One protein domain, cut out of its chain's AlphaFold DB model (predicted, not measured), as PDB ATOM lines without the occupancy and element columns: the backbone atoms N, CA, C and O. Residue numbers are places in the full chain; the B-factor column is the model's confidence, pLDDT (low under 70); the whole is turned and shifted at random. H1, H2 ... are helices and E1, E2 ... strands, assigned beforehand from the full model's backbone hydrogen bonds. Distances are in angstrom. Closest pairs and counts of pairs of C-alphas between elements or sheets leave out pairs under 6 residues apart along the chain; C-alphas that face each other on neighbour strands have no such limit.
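This is residues 3 to 62 of the 63 residues of an uncharacterized protein of Geodermatophilaceae bacterium (UniProt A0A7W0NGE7). A helical hairpin, H2 and H3 side by side, makes the body, with a long loop of residues 32 to 50 joining the two at one end. Past the other end of H2 come the short helix H1 and a small two-stranded hairpin, E1 and E2, where residues 4 to 10 stick out. The printed part has 60 residues with two named strands and then three named helices, in the order E1, E2, H1, H2, H3; the sheet, E1 - E2, is antiparallel and the class is mixed, helices and strands. The whole is loose, with a radius of gyration of the C-alphas of 13.8 A, and flat, spanning 41 by 26 by 14 A.

E1, residues 3 to 5, and E2, residues 8 to 11, form an antiparallel hairpin at 148 degrees; N 5 and O 8 are 2.9 A apart and N 10 and O 3 are 3.1 A apart, within hydrogen-bond range. H1, residues 15 to 19, is apart from E1. H1 and H2, residues 22 to 31, meet only through their link. H2 and H3, residues 51 to 60, form a helical hairpin and touch, the closest C-alphas being those of Pro 23 and Ala 60, 5.7 A apart. Their tilt is shallow, 21 degrees, and they run opposite ways. Both strands are apart from H2 and H3, and H1 is apart from H3. In H1, H2 and H3 every O i to N i+4 pair is within hydrogen-bond range.

E1 begins at C-alpha 3, (451.974, 602.182, 409.868), and is 6.3 A long; E2 is 10.2 A and H1 6.3 A. H2 begins at C-alpha 22, (453.475, 598.755, 399.212), and is 14.2 A long, as is H3, which ends at C-alpha 60, (449.777, 599.698, 392.487).

The two C-alphas farthest apart, those of Gly 13 and Gly 45, are 41.8 A apart. The printed part has no cut. The link from H2 to H3 is long, 19 residues; the other three are tight. Mean pLDDT of the printed part is 83.0, and residues 3 to 13 are under 70.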
ATOM      1  N   VAL A   3     452.794 602.938 410.824       55.84
ATOM      2  CA  VAL A   3     451.974 602.182 409.868       55.84
ATOM      3  C   VAL A   3     451.244 601.070 410.600       55.84
ATOM      4  O   VAL A   3     451.844 600.349 411.398       55.84
ATOM      5  N   ALA A   4     449.944 600.948 410.331       52.59
ATOM      6  CA  ALA A   4     449.112 599.863 410.824       52.59
ATOM      7  C   ALA A   4     449.175 598.685 409.851       52.59
ATOM      8  O   ALA A   4     448.693 598.765 408.724       52.59
ATOM      9  N   THR A   5     449.752 597.583 410.308       61.72
ATOM     10  CA  THR A   5     449.696 596.286 409.627       61.72
ATOM     11  C   THR A   5     448.846 595.323 410.455       61.72
ATOM     12  O   THR A   5     448.572 595.579 411.629       61.72
ATOM     13  N   ARG A   6     448.425 594.195 409.865       55.50
ATOM     14  CA  ARG A   6     447.677 593.127 410.562       55.50
ATOM     15  C   ARG A   6     448.277 592.725 411.931       55.50
ATOM     16  O   ARG A   6     447.487 592.514 412.847       55.50
ATOM     17  N   PRO A   7     449.614 592.644 412.113       60.41
ATOM     18  CA  PRO A   7     450.222 592.374 413.422       60.41
ATOM     19  C   PRO A   7     450.404 593.593 414.351       60.41
ATOM     20  O   PRO A   7     450.774 593.398 415.507       60.41
ATOM     21  N   GLY A   8     450.145 594.831 413.908       64.00
ATOM     22  CA  GLY A   8     450.198 596.023 414.766       64.00
ATOM     23  C   GLY A   8     450.833 597.264 414.130       64.00
ATOM     24  O   GLY A   8     450.979 597.372 412.912       64.00
ATOM     25  N   LEU A   9     451.178 598.226 414.994       60.47
ATOM     26  CA  LEU A   9     451.764 599.522 414.652       60.47
ATOM     27  C   LEU A   9     453.296 599.456 414.683       60.47
ATOM     28  O   LEU A   9     453.869 599.197 415.740       60.47
ATOM     29  N   TYR A  10     453.959 599.746 413.559       59.03
ATOM     30  CA  TYR A  10     455.426 599.744 413.482       59.03
ATOM     31  C   TYR A  10     455.992 601.160 413.294       59.03
ATOM     32  O   TYR A  10     455.463 601.926 412.480       59.03
ATOM     33  N   PRO A  11     457.058 601.535 414.031       59.66
ATOM     34  CA  PRO A  11     457.777 602.777 413.791       59.66
ATOM     35  C   PRO A  11     458.568 602.669 412.488       59.66
ATOM     36  O   PRO A  11     459.382 601.763 412.315       59.66
ATOM     37  N   VAL A  12     458.342 603.617 411.581       63.56
ATOM     38  CA  VAL A  12     458.997 603.641 410.268       63.56
ATOM     39  C   VAL A  12     459.999 604.790 410.197       63.56
ATOM     40  O   VAL A  12     459.677 605.920 410.582       63.56
ATOM     41  N   GLY A  13     461.209 604.485 409.718       67.62
ATOM     42  CA  GLY A  13     462.323 605.433 409.599       67.62
ATOM     43  C   GLY A  13     462.193 606.416 408.429       67.62
ATOM     44  O   GLY A  13     462.729 607.516 408.510       67.62
ATOM     45  N   SER A  14     461.443 606.057 407.380       77.94
ATOM     46  CA  SER A  14     461.204 606.873 406.183       77.94
ATOM     47  C   SER A  14     459.861 606.506 405.547       77.94
ATOM     48  O   SER A  14     459.578 605.332 405.332       77.94
ATOM     49  N   LEU A  15     459.032 607.509 405.234       77.94
ATOM     50  CA  LEU A  15     457.770 607.313 404.503       77.94
ATOM     51  C   LEU A  15     458.010 606.776 403.088       77.94
ATOM     52  O   LEU A  15     457.228 605.972 402.594       77.94
ATOM     53  N   ILE A  16     459.087 607.223 402.439       80.00
ATOM     54  CA  ILE A  16     459.385 606.858 401.052       80.00
ATOM     55  C   ILE A  16     459.723 605.371 400.944       80.00
ATOM     56  O   ILE A  16     459.215 604.697 400.053       80.00
ATOM     57  N   ASP A  17     460.498 604.844 401.892       79.44
ATOM     58  CA  ASP A  17     460.858 603.424 401.910       79.44
ATOM     59  C   ASP A  17     459.630 602.532 402.125       79.44
ATOM     60  O   ASP A  17     459.584 601.407 401.635       79.44
ATOM     61  N   GLU A  18     458.618 603.035 402.833       78.56
ATOM     62  CA  GLU A  18     457.373 602.307 403.046       78.56
ATOM     63  C   GLU A  18     456.475 602.323 401.814       78.56
ATOM     64  O   GLU A  18     455.968 601.276 401.418       78.56
ATOM     65  N   ILE A  19     456.315 603.485 401.172       83.25
ATOM     66  CA  ILE A  19     455.573 603.580 399.909       83.25
ATOM     67  C   ILE A  19     456.199 602.636 398.876       83.25
ATOM     68  O   ILE A  19     455.476 601.895 398.217       83.25
ATOM     69  N   ALA A  20     457.533 602.559 398.822       83.00
ATOM     70  CA  ALA A  20     458.252 601.631 397.950       83.00
ATOM     71  C   ALA A  20     458.017 600.139 398.281       83.00
ATOM     72  O   ALA A  20     458.220 599.280 397.422       83.00
ATOM     73  N   ARG A  21     457.584 599.803 399.506       82.94
ATOM     74  CA  ARG A  21     457.241 598.428 399.924       82.94
ATOM     75  C   ARG A  21     455.793 598.046 399.638       82.94
ATOM     76  O   ARG A  21     455.498 596.852 399.550       82.94
ATOM     77  N   LEU A  22     454.893 599.017 399.473       83.19
ATOM     78  CA  LEU A  22     453.475 598.755 399.212       83.19
ATOM     79  C   LEU A  22     453.227 597.879 397.971       83.19
ATOM     80  O   LEU A  22     452.405 596.971 398.091       83.19
ATOM     81  N   PRO A  23     453.936 598.037 396.831       84.38
ATOM     82  CA  PRO A  23     453.752 597.159 395.675       84.38
ATOM     83  C   PRO A  23     454.044 595.688 395.988       84.38
ATOM     84  O   PRO A  23     453.288 594.806 395.596       84.38
ATOM     85  N   GLN A  24     455.103 595.415 396.759       85.12
ATOM     86  CA  GLN A  24     455.483 594.051 397.142       85.12
ATOM     87  C   GLN A  24     454.430 593.420 398.057       85.12
ATOM     88  O   GLN A  24     454.035 592.272 397.852       85.12
ATOM     89  N   LEU A  25     453.944 594.179 399.045       84.88
ATOM     90  CA  LEU A  25     452.885 593.720 399.938       84.88
ATOM     91  C   LEU A  25     451.570 593.494 399.181       84.88
ATOM     92  O   LEU A  25     450.901 592.489 399.411       84.88
ATOM     93  N   ALA A  26     451.225 594.396 398.258       86.06
ATOM     94  CA  ALA A  26     450.049 594.260 397.411       86.06
ATOM     95  C   ALA A  26     450.123 592.971 396.586       86.06
ATOM     96  O   ALA A  26     449.186 592.186 396.637       86.06
ATOM     97  N   THR A  27     451.246 592.672 395.925       87.19
ATOM     98  CA  THR A  27     451.412 591.408 395.187       87.19
ATOM     99  C   THR A  27     451.180 590.178 396.067       87.19
ATOM    100  O   THR A  27     450.496 589.250 395.643       87.19
ATOM    101  N   VAL A  28     451.709 590.157 397.296       88.44
ATOM    102  CA  VAL A  28     451.500 589.025 398.219       88.44
ATOM    103  C   VAL A  28     450.017 588.855 398.546       88.44
ATOM    104  O   VAL A  28     449.476 587.768 398.363       88.44
ATOM    105  N   VAL A  29     449.345 589.930 398.961       87.38
ATOM    106  CA  VAL A  29     447.919 589.894 399.331       87.38
ATOM    107  C   VAL A  29     447.033 589.536 398.133       87.38
ATOM    108  O   VAL A  29     446.073 588.784 398.275       87.38
ATOM    109  N   LEU A  30     447.357 590.033 396.939       88.31
ATOM    110  CA  LEU A  30     446.604 589.729 395.723       88.31
ATOM    111  C   LEU A  30     446.773 588.275 395.284       88.31
ATOM    112  O   LEU A  30     445.820 587.677 394.798       88.31
ATOM    113  N   ASN A  31     447.932 587.665 395.521       87.75
ATOM    114  CA  ASN A  31     448.115 586.236 395.273       87.75
ATOM    115  C   ASN A  31     447.346 585.359 396.276       87.75
ATOM    116  O   ASN A  31     446.946 584.254 395.930       87.75
ATOM    117  N   GLU A  32     447.056 585.843 397.487       90.06
ATOM    118  CA  GLU A  32     446.170 585.138 398.430       90.06
ATOM    119  C   GLU A  32     444.699 585.149 397.983       90.06
ATOM    120  O   GLU A  32     443.882 584.389 398.506       90.06
ATOM    121  N   HIS A  33     444.337 585.987 397.002       91.88
ATOM    122  CA  HIS A  33     442.997 585.970 396.431       91.88
ATOM    123  C   HIS A  33     442.763 584.790 395.493       91.88
ATOM    124  O   HIS A  33     441.604 584.566 395.186       91.88
ATOM    125  N   VAL A  34     443.760 584.027 395.038       94.69
ATOM    126  CA  VAL A  34     443.509 582.838 394.208       94.69
ATOM    127  C   VAL A  34     443.560 581.564 395.051       94.69
ATOM    128  O   VAL A  34     444.500 581.345 395.809       94.69
ATOM    129  N   ASN A  35     442.534 580.720 394.946       91.56
ATOM    130  CA  ASN A  35     442.537 579.381 395.538       91.56
ATOM    131  C   ASN A  35     443.023 578.316 394.536       91.56
ATOM    132  O   ASN A  35     443.224 578.598 393.356       91.56
ATOM    133  N   ASP A  36     443.124 577.061 394.987       91.44
ATOM    134  CA  ASP A  36     443.611 575.928 394.176       91.44
ATOM    135  C   ASP A  36     442.750 575.608 392.935       91.44
ATOM    136  O   ASP A  36     443.142 574.809 392.085       91.44
ATOM    137  N   HIS A  37     441.576 576.230 392.804       91.81
ATOM    138  CA  HIS A  37     440.670 576.075 391.667       91.81
ATOM    139  C   HIS A  37     440.698 577.270 390.700       91.81
ATOM    140  O   HIS A  37     439.879 577.322 389.781       91.81
ATOM    141  N   GLY A  38     441.597 578.242 390.892       92.19
ATOM    142  CA  GLY A  38     441.646 579.461 390.075       92.19
ATOM    143  C   GLY A  38     440.485 580.427 390.346       92.19
ATOM    144  O   GLY A  38     440.212 581.321 389.541       92.19
ATOM    145  N   LEU A  39     439.775 580.248 391.462       94.69
ATOM    146  CA  LEU A  39     438.700 581.132 391.899       94.69
ATOM    147  C   LEU A  39     439.206 582.100 392.959       94.69
ATOM    148  O   LEU A  39     440.194 581.845 393.650       94.69
ATOM    149  N   CYS A  40     438.476 583.196 393.118       94.44
ATOM    150  CA  CYS A  40     438.709 584.132 394.190       94.44
ATOM    151  C   CYS A  40     438.444 583.458 395.547       94.44
ATOM    152  O   CYS A  40     437.326 583.016 395.815       94.44
ATOM    153  N   ALA A  41     439.440 583.415 396.426       93.00
ATOM    154  CA  ALA A  41     439.318 582.886 397.782       93.00
ATOM    155  C   ALA A  41     438.407 583.752 398.676       93.00
ATOM    156  O   ALA A  41     437.868 583.265 399.668       93.00
ATOM    157  N   VAL A  42     438.221 585.030 398.319       90.38
ATOM    158  CA  VAL A  42     437.437 586.014 399.088       90.38
ATOM    159  C   VAL A  42     436.038 586.230 398.502       90.38
ATOM    160  O   VAL A  42     435.078 586.414 399.248       90.38
ATOM    161  N   CYS A  43     435.902 586.214 397.173       93.06
ATOM    162  CA  CYS A  43     434.640 586.461 396.475       93.06
ATOM    163  C   CYS A  43     433.996 585.119 396.078       93.06
ATOM    164  O   CYS A  43     434.522 584.450 395.184       93.06
ATOM    165  N   PRO A  44     432.862 584.716 396.682       91.12
ATOM    166  CA  PRO A  44     432.264 583.410 396.418       91.12
ATOM    167  C   PRO A  44     431.933 583.206 394.934       91.12
ATOM    168  O   PRO A  44     431.163 583.967 394.355       91.12
ATOM    169  N   GLY A  45     432.506 582.164 394.324       92.25
ATOM    170  CA  GLY A  45     432.199 581.746 392.950       92.25
ATOM    171  C   GLY A  45     432.742 582.652 391.836       92.25
ATOM    172  O   GLY A  45     432.385 582.453 390.677       92.25
ATOM    173  N   VAL A  46     433.589 583.632 392.152       95.12
ATOM    174  CA  VAL A  46     434.173 584.547 391.158       95.12
ATOM    175  C   VAL A  46     435.498 583.980 390.649       95.12
ATOM    176  O   VAL A  46     436.302 583.507 391.445       95.12
ATOM    177  N   ALA A  47     435.750 584.032 389.341       94.19
ATOM    178  CA  ALA A  47     437.046 583.651 388.780       94.19
ATOM    179  C   ALA A  47     438.141 584.654 389.181       94.19
ATOM    180  O   ALA A  47     437.881 585.854 389.282       94.19
ATOM    181  N   PHE A  48     439.363 584.175 389.408       92.38
ATOM    182  CA  PHE A  48     440.518 585.052 389.567       92.38
ATOM    183  C   PHE A  48     441.090 585.439 388.184       92.38
ATOM    184  O   PHE A  48     441.178 584.567 387.316       92.38
ATOM    185  N   PRO A  49     441.512 586.701 387.959       92.88
ATOM    186  CA  PRO A  49     441.472 587.830 388.893       92.88
ATOM    187  C   PRO A  49     440.059 588.410 389.046       92.88
ATOM    188  O   PRO A  49     439.345 588.625 388.069       92.88
ATOM    189  N   CYS A  50     439.653 588.686 390.290       94.38
ATOM    190  CA  CYS A  50     438.390 589.371 390.566       94.38
ATOM    191  C   CYS A  50     438.537 590.895 390.416       94.38
ATOM    192  O   CYS A  50     439.647 591.425 390.415       94.38
ATOM    193  N   GLU A  51     437.420 591.622 390.350       93.00
ATOM    194  CA  GLU A  51     437.414 593.085 390.175       93.00
ATOM    195  C   GLU A  51     438.278 593.820 391.215       93.00
ATOM    196  O   GLU A  51     439.040 594.718 390.866       93.00
ATOM    197  N   SER A  52     438.231 593.400 392.484       88.88
ATOM    198  CA  SER A  52     439.058 593.992 393.541       88.88
ATOM    199  C   SER A  52     440.555 593.821 393.289       88.88
ATOM    200  O   SER A  52     441.327 594.722 393.607       88.88
ATOM    201  N   VAL A  53     440.962 592.688 392.708       90.94
ATOM    202  CA  VAL A  53     442.365 592.429 392.373       90.94
ATOM    203  C   VAL A  53     442.807 593.328 391.229       90.94
ATOM    204  O   VAL A  53     443.828 593.997 391.347       90.94
ATOM    205  N   VAL A  54     441.990 593.436 390.181       91.00
ATOM    206  CA  VAL A  54     442.261 594.323 389.038       91.00
ATOM    207  C   VAL A  54     442.379 595.787 389.483       91.00
ATOM    208  O   VAL A  54     443.302 596.494 389.080       91.00
ATOM    209  N   LEU A  55     441.483 596.252 390.359       89.62
ATOM    210  CA  LEU A  55     441.544 597.611 390.907       89.62
ATOM    211  C   LEU A  55     442.815 597.849 391.730       89.62
ATOM    212  O   LEU A  55     443.415 598.921 391.636       89.62
ATOM    213  N   ALA A  56     443.233 596.863 392.522       87.12
ATOM    214  CA  ALA A  56     444.450 596.954 393.314       87.12
ATOM    215  C   ALA A  56     445.718 596.943 392.444       87.12
ATOM    216  O   ALA A  56     446.634 597.714 392.720       87.12
ATOM    217  N   GLU A  57     445.763 596.146 391.372       86.81
ATOM    218  CA  GLU A  57     446.863 596.168 390.396       86.81
ATOM    219  C   GLU A  57     446.977 597.532 389.707       86.81
ATOM    220  O   GLU A  57     448.069 598.094 389.619       86.81
ATOM    221  N   HIS A  58     445.851 598.118 389.282       88.88
ATOM    222  CA  HIS A  58     445.844 599.465 388.709       88.88
ATOM    223  C   HIS A  58     446.312 600.526 389.710       88.88
ATOM    224  O   HIS A  58     447.071 601.418 389.340       88.88
ATOM    225  N   ALA A  59     445.886 600.436 390.971       84.19
ATOM    226  CA  ALA A  59     446.334 601.353 392.015       84.19
ATOM    227  C   ALA A  59     447.837 601.202 392.300       84.19
ATOM    228  O   ALA A  59     448.526 602.203 392.478       84.19
ATOM    229  N   ALA A  60     448.355 599.970 392.298       83.31
ATOM    230  CA  ALA A  60     449.777 599.698 392.487       83.31
ATOM    231  C   ALA A  60     450.637 600.236 391.334       83.31
ATOM    232  O   ALA A  60     451.752 600.678 391.574       83.31
ATOM    233  N   ALA A  61     450.115 600.258 390.104       85.12
ATOM    234  CA  ALA A  61     450.810 600.827 388.947       85.12
ATOM    235  C   ALA A  61     450.974 602.363 389.004       85.12
ATOM    236  O   ALA A  61     451.704 602.925 388.189       85.12
ATOM    237  N   LEU A  62     450.283 603.043 389.927       81.44
ATOM    238  CA  LEU A  62     450.370 604.493 390.139       81.44
ATOM    239  C   LEU A  62     451.363 604.892 391.245       81.44
ATOM    240  O   LEU A  62     451.536 606.090 391.485       81.44
TER     241      LEU A  62